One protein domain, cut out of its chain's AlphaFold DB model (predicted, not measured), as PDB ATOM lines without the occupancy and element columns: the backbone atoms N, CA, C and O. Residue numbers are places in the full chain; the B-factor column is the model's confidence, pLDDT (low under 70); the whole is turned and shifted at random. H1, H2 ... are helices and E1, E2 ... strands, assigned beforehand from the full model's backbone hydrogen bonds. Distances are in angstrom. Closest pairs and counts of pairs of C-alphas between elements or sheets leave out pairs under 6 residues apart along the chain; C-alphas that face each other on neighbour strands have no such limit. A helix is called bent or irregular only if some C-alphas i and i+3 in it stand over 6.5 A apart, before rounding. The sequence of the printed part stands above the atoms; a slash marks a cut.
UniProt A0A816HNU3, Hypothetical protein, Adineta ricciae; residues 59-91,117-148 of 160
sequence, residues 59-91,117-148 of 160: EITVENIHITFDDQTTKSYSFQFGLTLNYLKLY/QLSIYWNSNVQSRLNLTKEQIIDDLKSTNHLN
ATOM      1  N   GLU A  59     120.020 145.606  53.101       93.06
ATOM      2  CA  GLU A  59     119.697 146.479  54.222       93.06
ATOM      3  C   GLU A  59     118.916 145.683  55.271       93.06
ATOM      4  O   GLU A  59     117.995 144.932  54.943       93.06
ATOM      5  N   ILE A  60     119.319 145.804  56.535       94.75
ATOM      6  CA  ILE A  60     118.728 145.070  57.653       94.75
ATOM      7  C   ILE A  60     118.379 146.063  58.749       94.75
ATOM      8  O   ILE A  60     119.253 146.776  59.229       94.75
ATOM      9  N   THR A  61     117.129 146.031  59.204       96.31
ATOM     10  CA  THR A  61     116.709 146.678  60.449       96.31
ATOM     11  C   THR A  61     116.143 145.611  61.371       96.31
ATOM     12  O   THR A  61     115.225 144.883  60.995       96.31
ATOM     13  N   VAL A  62     116.705 145.499  62.571       95.81
ATOM     14  CA  VAL A  62     116.169 144.655  63.643       95.81
ATOM     15  C   VAL A  62     115.695 145.578  64.753       95.81
ATOM     16  O   VAL A  62     116.478 146.380  65.250       95.81
ATOM     17  N   GLU A  63     114.426 145.467  65.130       94.88
ATOM     18  CA  GLU A  63     113.783 146.347  66.109       94.88
ATOM     19  C   GLU A  63     113.401 145.599  67.389       94.88
ATOM     20  O   GLU A  63     113.272 144.373  67.391       94.88
ATOM     21  N   ASN A  64     113.155 146.354  68.461       90.31
ATOM     22  CA  ASN A  64     112.674 145.868  69.754       90.31
ATOM     23  C   ASN A  64     113.550 144.734  70.309       90.31
ATOM     24  O   ASN A  64     113.063 143.667  70.692       90.31
ATOM     25  N   ILE A  65     114.864 144.957  70.310       90.69
ATOM     26  CA  ILE A  65     115.844 143.938  70.674       90.69
ATOM     27  C   ILE A  65     116.024 143.941  72.185       90.69
ATOM     28  O   ILE A  65     116.396 144.953  72.770       90.69
ATOM     29  N   HIS A  66     115.854 142.774  72.800       91.06
ATOM     30  CA  HIS A  66     116.154 142.544  74.207       91.06
ATOM     31  C   HIS A  66     116.886 141.213  74.350       91.06
ATOM     32  O   HIS A  66     116.327 140.150  74.081       91.06
ATOM     33  N   ILE A  67     118.153 141.272  74.753       90.25
ATOM     34  CA  ILE A  67     118.990 140.096  74.994       90.25
ATOM     35  C   ILE A  67     119.259 140.015  76.490       90.25
ATOM     36  O   ILE A  67     119.735 140.978  77.090       90.25
ATOM     37  N   THR A  68     118.976 138.861  77.090       87.06
ATOM     38  CA  THR A  68     119.213 138.617  78.515       87.06
ATOM     39  C   THR A  68     120.019 137.353  78.721       87.06
ATOM     40  O   THR A  68     119.686 136.298  78.181       87.06
ATOM     41  N   PHE A  69     121.045 137.459  79.548       87.00
ATOM     42  CA  PHE A  69     121.789 136.347  80.100       87.00
ATOM     43  C   PHE A  69     121.349 136.133  81.550       87.00
ATOM     44  O   PHE A  69     121.529 137.013  82.392       87.00
ATOM     45  N   ASP A  70     120.771 134.966  81.824       82.69
ATOM     46  CA  ASP A  70     120.337 134.552  83.158       82.69
ATOM     47  C   ASP A  70     121.334 133.538  83.734       82.69
ATOM     48  O   ASP A  70     121.402 132.403  83.255       82.69
ATOM     49  N   ASP A  71     122.085 133.921  84.776       82.12
ATOM     50  CA  ASP A  71     122.914 132.970  85.523       82.12
ATOM     51  C   ASP A  71     122.100 132.296  86.628       82.12
ATOM     52  O   ASP A  71     121.604 132.920  87.569       82.12
ATOM     53  N   GLN A  72     121.997 130.976  86.509       69.19
ATOM     54  CA  GLN A  72     121.301 130.106  87.453       69.19
ATOM     55  C   GLN A  72     122.215 129.029  88.042       69.19
ATOM     56  O   GLN A  72     121.775 128.181  88.820       69.19
ATOM     57  N   THR A  73     123.491 129.040  87.661       69.19
ATOM     58  CA  THR A  73     124.485 128.066  88.115       69.19
ATOM     59  C   THR A  73     125.153 128.507  89.414       69.19
ATOM     60  O   THR A  73     125.471 127.669  90.264       69.19
ATOM     61  N   THR A  74     125.278 129.818  89.630       70.50
ATOM     62  CA  THR A  74     125.818 130.395  90.864       70.50
ATOM     63  C   THR A  74     124.774 130.348  91.984       70.50
ATOM     64  O   THR A  74     124.050 131.303  92.245       70.50
ATOM     65  N   LYS A  75     124.699 129.208  92.685       64.19
ATOM     66  CA  LYS A  75     123.709 128.920  93.750       64.19
ATOM     67  C   LYS A  75     123.627 129.967  94.868       64.19
ATOM     68  O   LYS A  75     122.618 130.021  95.562       64.19
ATOM     69  N   SER A  76     124.686 130.744  95.082       68.06
ATOM     70  CA  SER A  76     124.754 131.737  96.159       68.06
ATOM     71  C   SER A  76     124.185 133.102  95.763       68.06
ATOM     72  O   SER A  76     123.721 133.810  96.648       68.06
ATOM     73  N   TYR A  77     124.200 133.456  94.471       67.88
ATOM     74  CA  TYR A  77     123.728 134.742  93.948       67.88
ATOM     75  C   TYR A  77     123.308 134.574  92.482       67.88
ATOM     76  O   TYR A  77     124.161 134.562  91.595       67.88
ATOM     77  N   SER A  78     122.006 134.445  92.215       76.81
ATOM     78  CA  SER A  78     121.502 134.534  90.843       76.81
ATOM     79  C   SER A  78     121.564 135.983  90.373       76.81
ATOM     80  O   SER A  78     121.262 136.915  91.126       76.81
ATOM     81  N   PHE A  79     121.937 136.188  89.118       81.00
ATOM     82  CA  PHE A  79     121.902 137.507  88.508       81.00
ATOM     83  C   PHE A  79     121.454 137.408  87.057       81.00
ATOM     84  O   PHE A  79     121.614 136.381  86.397       81.00
ATOM     85  N   GLN A  80     120.891 138.508  86.575       85.19
ATOM     86  CA  GLN A  80     120.543 138.698  85.183       85.19
ATOM     87  C   GLN A  80     121.306 139.894  84.653       85.19
ATOM     88  O   GLN A  80     121.210 141.005  85.176       85.19
ATOM     89  N   PHE A  81     122.016 139.659  83.565       88.06
ATOM     90  CA  PHE A  81     122.579 140.710  82.748       88.06
ATOM     91  C   PHE A  81     121.717 140.854  81.501       88.06
ATOM     92  O   PHE A  81     121.365 139.855  80.874       88.06
ATOM     93  N   GLY A  82     121.372 142.074  81.118       89.44
ATOM     94  CA  GLY A  82     120.617 142.282  79.894       89.44
ATOM     95  C   GLY A  82     120.998 143.557  79.180       89.44
ATOM     96  O   GLY A  82     121.489 144.513  79.777       89.44
ATOM     97  N   LEU A  83     120.752 143.555  77.877       93.19
ATOM     98  CA  LEU A  83     120.836 144.731  77.030       93.19
ATOM     99  C   LEU A  83     119.564 144.851  76.203       93.19
ATOM    100  O   LEU A  83     118.963 143.851  75.800       93.19
ATOM    101  N   THR A  84     119.163 146.087  75.958       91.88
ATOM    102  CA  THR A  84     117.988 146.429  75.168       91.88
ATOM    103  C   THR A  84     118.324 147.582  74.235       91.88
ATOM    104  O   THR A  84     119.133 148.444  74.582       91.88
ATOM    105  N   LEU A  85     117.762 147.572  73.034       94.06
ATOM    106  CA  LEU A  85     117.892 148.647  72.060       94.06
ATOM    107  C   LEU A  85     116.644 148.706  71.187       94.06
ATOM    108  O   LEU A  85     116.033 147.681  70.875       94.06
ATOM    109  N   ASN A  86     116.279 149.920  70.785       91.88
ATOM    110  CA  ASN A  86     115.115 150.155  69.941       91.88
ATOM    111  C   ASN A  86     115.332 149.550  68.554       91.88
ATOM    112  O   ASN A  86     114.521 148.745  68.112       91.88
ATOM    113  N   TYR A  87     116.456 149.864  67.905       94.38
ATOM    114  CA  TYR A  87     116.832 149.209  66.659       94.38
ATOM    115  C   TYR A  87     118.340 149.126  66.441       94.38
ATOM    116  O   TYR A  87     119.116 149.951  66.931       94.38
ATOM    117  N   LEU A  88     118.721 148.122  65.654       96.56
ATOM    118  CA  LEU A  88     119.995 148.005  64.958       96.56
ATOM    119  C   LEU A  88     119.708 148.060  63.453       96.56
ATOM    120  O   LEU A  88     119.053 147.158  62.927       96.56
ATOM    121  N   LYS A  89     120.201 149.093  62.769       96.44
ATOM    122  CA  LYS A  89     120.096 149.251  61.312       96.44
ATOM    123  C   LYS A  89     121.471 149.041  60.679       96.44
ATOM    124  O   LYS A  89     122.463 149.563  61.171       96.44
ATOM    125  N   LEU A  90     121.541 148.286  59.592       95.88
ATOM    126  CA  LEU A  90     122.728 148.106  58.762       95.88
ATOM    127  C   LEU A  90     122.336 148.369  57.312       95.88
ATOM    128  O   LEU A  90     121.526 147.628  56.761       95.88
ATOM    129  N   TYR A  91     122.926 149.381  56.690       93.44
ATOM    130  CA  TYR A  91     122.590 149.785  55.323       93.44
ATOM    131  C   TYR A  91     123.835 150.151  54.519       93.44
ATOM    132  O   TYR A  91     124.934 150.294  55.064       93.44
ATOM    133  N   GLN A 117     119.042 153.822  71.066       93.44
ATOM    134  CA  GLN A 117     118.592 153.621  72.450       93.44
ATOM    135  C   GLN A 117     119.177 152.369  73.128       93.44
ATOM    136  O   GLN A 117     118.467 151.627  73.802       93.44
ATOM    137  N   LEU A 118     120.487 152.149  72.986       93.25
ATOM    138  CA  LEU A 118     121.178 151.080  73.706       93.25
ATOM    139  C   LEU A 118     121.172 151.345  75.215       93.25
ATOM    140  O   LEU A 118     121.705 152.350  75.682       93.25
ATOM    141  N   SER A 119     120.626 150.401  75.970       91.50
ATOM    142  CA  SER A 119     120.676 150.369  77.428       91.50
ATOM    143  C   SER A 119     121.158 149.006  77.900       91.50
ATOM    144  O   SER A 119     120.839 147.977  77.306       91.50
ATOM    145  N   ILE A 120     121.924 149.000  78.985       92.75
ATOM    146  CA  ILE A 120     122.440 147.791  79.624       92.75
ATOM    147  C   ILE A 120     122.006 147.829  81.081       92.75
ATOM    148  O   ILE A 120     122.033 148.887  81.708       92.75
ATOM    149  N   TYR A 121     121.612 146.683  81.620       86.94
ATOM    150  CA  TYR A 121     121.201 146.561  83.008       86.94
ATOM    151  C   TYR A 121     121.764 145.296  83.656       86.94
ATOM    152  O   TYR A 121     122.091 144.304  82.998       86.94
ATOM    153  N   TRP A 122     121.864 145.358  84.981       88.31
ATOM    154  CA  TRP A 122     122.338 144.274  85.826       88.31
ATOM    155  C   TRP A 122     121.402 144.132  87.021       88.31
ATOM    156  O   TRP A 122     121.372 144.992  87.901       88.31
ATOM    157  N   ASN A 123     120.666 143.027  87.071       83.50
ATOM    158  CA  ASN A 123     119.746 142.718  88.155       83.50
ATOM    159  C   ASN A 123     120.354 141.621  89.032       83.50
ATOM    160  O   ASN A 123     120.626 140.517  88.563       83.50
ATOM    161  N   SER A 124     120.554 141.914  90.314       82.44
ATOM    162  CA  SER A 124     120.987 140.931  91.312       82.44
ATOM    163  C   SER A 124     119.770 140.293  91.989       82.44
ATOM    164  O   SER A 124     118.769 140.972  92.204       82.44
ATOM    165  N   ASN A 125     119.869 139.018  92.376       71.12
ATOM    166  CA  ASN A 125     118.818 138.240  93.050       71.12
ATOM    167  C   ASN A 125     117.543 138.045  92.210       71.12
ATOM    168  O   ASN A 125     116.431 138.320  92.662       71.12
ATOM    169  N   VAL A 126     117.698 137.556  90.980       71.44
ATOM    170  CA  VAL A 126     116.574 137.332  90.054       71.44
ATOM    171  C   VAL A 126     116.006 135.921  90.219       71.44
ATOM    172  O   VAL A 126     116.757 134.954  90.384       71.44
ATOM    173  N   GLN A 127     114.676 135.789  90.189       69.06
ATOM    174  CA  GLN A 127     114.011 134.482  90.165       69.06
ATOM    175  C   GLN A 127     114.242 133.781  88.819       69.06
ATOM    176  O   GLN A 127     114.229 134.407  87.764       69.06
ATOM    177  N   SER A 128     114.448 132.463  88.856       69.00
ATOM    178  CA  SER A 128     114.685 131.665  87.647       69.00
ATOM    179  C   SER A 128     113.488 131.704  86.691       69.00
ATOM    180  O   SER A 128     112.355 131.429  87.089       69.00
ATOM    181  N   ARG A 129     113.767 131.950  85.404       72.00
ATOM    182  CA  ARG A 129     112.776 131.886  84.319       72.00
ATOM    183  C   ARG A 129     112.548 130.479  83.747       72.00
ATOM    184  O   ARG A 129     111.722 130.328  82.856       72.00
ATOM    185  N   LEU A 130     113.247 129.444  84.233       70.12
ATOM    186  CA  LEU A 130     113.211 128.094  83.630       70.12
ATOM    187  C   LEU A 130     111.823 127.447  83.623       70.12
ATOM    188  O   LEU A 130     111.561 126.583  82.792       70.12
ATOM    189  N   ASN A 131     110.953 127.860  84.543       76.75
ATOM    190  CA  ASN A 131     109.606 127.310  84.689       76.75
ATOM    191  C   ASN A 131     108.514 128.269  84.196       76.75
ATOM    192  O   ASN A 131     107.336 128.017  84.442       76.75
ATOM    193  N   LEU A 132     108.888 129.378  83.550       82.31
ATOM    194  CA  LEU A 132     107.926 130.331  83.013       82.31
ATOM    195  C   LEU A 132     107.413 129.872  81.649       82.31
ATOM    196  O   LEU A 132     108.160 129.340  80.825       82.31
ATOM    197  N   THR A 133     106.132 130.119  81.387       88.50
ATOM    198  CA  THR A 133     105.585 129.985  80.036       88.50
ATOM    199  C   THR A 133     106.114 131.101  79.138       88.50
ATOM    200  O   THR A 133     106.621 132.125  79.602       88.50
ATOM    201  N   LYS A 134     105.964 130.931  77.822       85.25
ATOM    202  CA  LYS A 134     106.359 131.949  76.843       85.25
ATOM    203  C   LYS A 134     105.704 133.305  77.131       85.25
ATOM    204  O   LYS A 134     106.365 134.332  77.022       85.25
ATOM    205  N   GLU A 135     104.432 133.310  77.510       88.62
ATOM    206  CA  GLU A 135     103.667 134.520  77.823       88.62
ATOM    207  C   GLU A 135     104.243 135.224  79.054       88.62
ATOM    208  O   GLU A 135     104.495 136.424  79.014       88.62
ATOM    209  N   GLN A 136     104.556 134.461  80.106       85.31
ATOM    210  CA  GLN A 136     105.163 134.990  81.327       85.31
ATOM    211  C   GLN A 136     106.560 135.570  81.075       85.31
ATOM    212  O   GLN A 136     106.898 136.612  81.632       85.31
ATOM    213  N   ILE A 137     107.358 134.936  80.207       81.44
ATOM    214  CA  ILE A 137     108.666 135.465  79.793       81.44
ATOM    215  C   ILE A 137     108.492 136.785  79.034       81.44
ATOM    216  O   ILE A 137     109.208 137.745  79.302       81.44
ATOM    217  N   ILE A 138     107.536 136.860  78.104       80.75
ATOM    218  CA  ILE A 138     107.275 138.082  77.331       80.75
ATOM    219  C   ILE A 138     106.841 139.233  78.248       80.75
ATOM    220  O   ILE A 138     107.316 140.356  78.077       80.75
ATOM    221  N   ASP A 139     105.958 138.973  79.209       83.06
ATOM    222  CA  ASP A 139     105.470 140.001  80.131       83.06
ATOM    223  C   ASP A 139     106.570 140.494  81.081       83.06
ATOM    224  O   ASP A 139     106.714 141.702  81.292       83.06
ATOM    225  N   ASP A 140     107.413 139.588  81.579       79.69
ATOM    226  CA  ASP A 140     108.576 139.932  82.398       79.69
ATOM    227  C   ASP A 140     109.584 140.808  81.624       79.69
ATOM    228  O   ASP A 140     110.010 141.862  82.112       79.69
ATOM    229  N   LEU A 141     109.889 140.451  80.370       75.75
ATOM    230  CA  LEU A 141     110.767 141.239  79.493       75.75
ATOM    231  C   LEU A 141     110.196 142.637  79.205       75.75
ATOM    232  O   LEU A 141     110.920 143.633  79.286       75.75
ATOM    233  N   LYS A 142     108.887 142.745  78.939       76.69
ATOM    234  CA  LYS A 142     108.215 144.043  78.757       76.69
ATOM    235  C   LYS A 142     108.311 144.907  80.012       76.69
ATOM    236  O   LYS A 142     108.638 146.088  79.912       76.69
ATOM    237  N   SER A 143     108.068 144.332  81.190       74.94
ATOM    238  CA  SER A 143     108.135 145.077  82.452       74.94
ATOM    239  C   SER A 143     109.544 145.621  82.728       74.94
ATOM    240  O   SER A 143     109.693 146.775  83.129       74.94
ATOM    241  N   THR A 144     110.578 144.842  82.399       68.56
ATOM    242  CA  THR A 144     111.986 145.236  82.550       68.56
ATOM    243  C   THR A 144     112.349 146.421  81.644       68.56
ATOM    244  O   THR A 144     113.054 147.334  82.075       68.56
ATOM    245  N   ASN A 145     111.821 146.469  80.416       61.25
ATOM    246  CA  ASN A 145     112.041 147.601  79.506       61.25
ATOM    247  C   ASN A 145     111.359 148.898  79.981       61.25
ATOM    248  O   ASN A 145     111.908 149.980  79.789       61.25
ATOM    249  N   HIS A 146     110.198 148.816  80.640       55.81
ATOM    250  CA  HIS A 146     109.495 149.995  81.168       55.81
ATOM    251  C   HIS A 146     110.063 150.520  82.502       55.81
ATOM    252  O   HIS A 146     109.887 151.698  82.811       55.81
ATOM    253  N   LEU A 147     110.753 149.680  83.282       49.78
ATOM    254  CA  LEU A 147     111.328 150.040  84.589       49.78
ATOM    255  C   LEU A 147     112.708 150.724  84.506       49.78
ATOM    256  O   LEU A 147     113.133 151.347  85.477       49.78
ATOM    257  N   ASN A 148     113.383 150.674  83.353       43.22
ATOM    258  CA  ASN A 148     114.746 151.197  83.171       43.22
ATOM    259  C   ASN A 148     114.837 152.681  82.767       43.22
ATOM    260  O   ASN A 148     115.920 153.156  82.431       43.22
TER     261      ASN A 148
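Overview. This is residues 59 to 91 and 117 to 148 of the 160 residues of the protein "Hypothetical protein" of Adineta ricciae (UniProt A0A816HNU3). A long hairpin of two strands, E1 and E2, bent partway along its length, makes the long axis, and a short third strand, E3, lies beside the part of E2 nearer the hairpin's turn to complete a twisted sheet. After E3 the chain folds back to a single helix, H1, which only grazes the sheet with its residues 141 to 145. The printed part has 65 residues, with three named strands and one named helix in the order E1, E2, E3, H1; the sheet runs E1, E2, E3, all antiparallel, and the class is mixed, helices and strands. The whole is loose, with a radius of gyration of the C-alphas of 13.5 A, and only just elongated, spanning 44 by 22 by 21 A.

Along the chain. E1 is residues 60 to 71, 30.7 A from first to last C-alpha, and begins with C-alpha 60 at (118.728, 145.070, 57.653). E2, residues 79 to 91, is the longest strand, 35.4 A, and ends with C-alpha 91 at (122.590, 149.785, 55.323). E3 is residues 119 to 124, 16.8 A. H1 is residues 134 to 147, 20.3 A, and ends with C-alpha 147 at (111.328, 150.040, 84.589).

Arrangement. E1 and E2 form a hairpin of antiparallel neighbours at 167 degrees, with N 62 and O 88 2.9 A apart and N 69 and O 81 2.8 A apart, within hydrogen-bond range. E1 bends by 65 degrees at residue 63, and E2 bends by 58 degrees at residue 86. E2 is the inner strand; E1 and E3 are the edge strands. E3 is antiparallel to E2, also at 167 degrees, with N 82 and O 121 3.0 A apart. C-alphas 83 and 120 face each other at 4.3 A. H1 is on the sheet but only grazes it: its closest C-alphas to E1 are those of Leu 141 and His 66, 7.7 A apart, and to E2 those of Asn 145 and Thr 84, 7.5 A apart. In H1 every O i to N i+4 pair is within hydrogen-bond range.

Size, cuts and confidence. The two C-alphas farthest apart, those of Glu 59 and Ser 76, are 44.7 A apart. Residues 92 to 116 are not printed, and C-alphas 91 and 117 stand 18.0 A apart across this cut, which lies in the link from E2 to E3. The links E1 to E2 and E3 to H1 are short. The mean pLDDT of the printed part is 81.9; residues 72 to 73, 75 to 77, 127 to 128 and 144 to 148 are under 70.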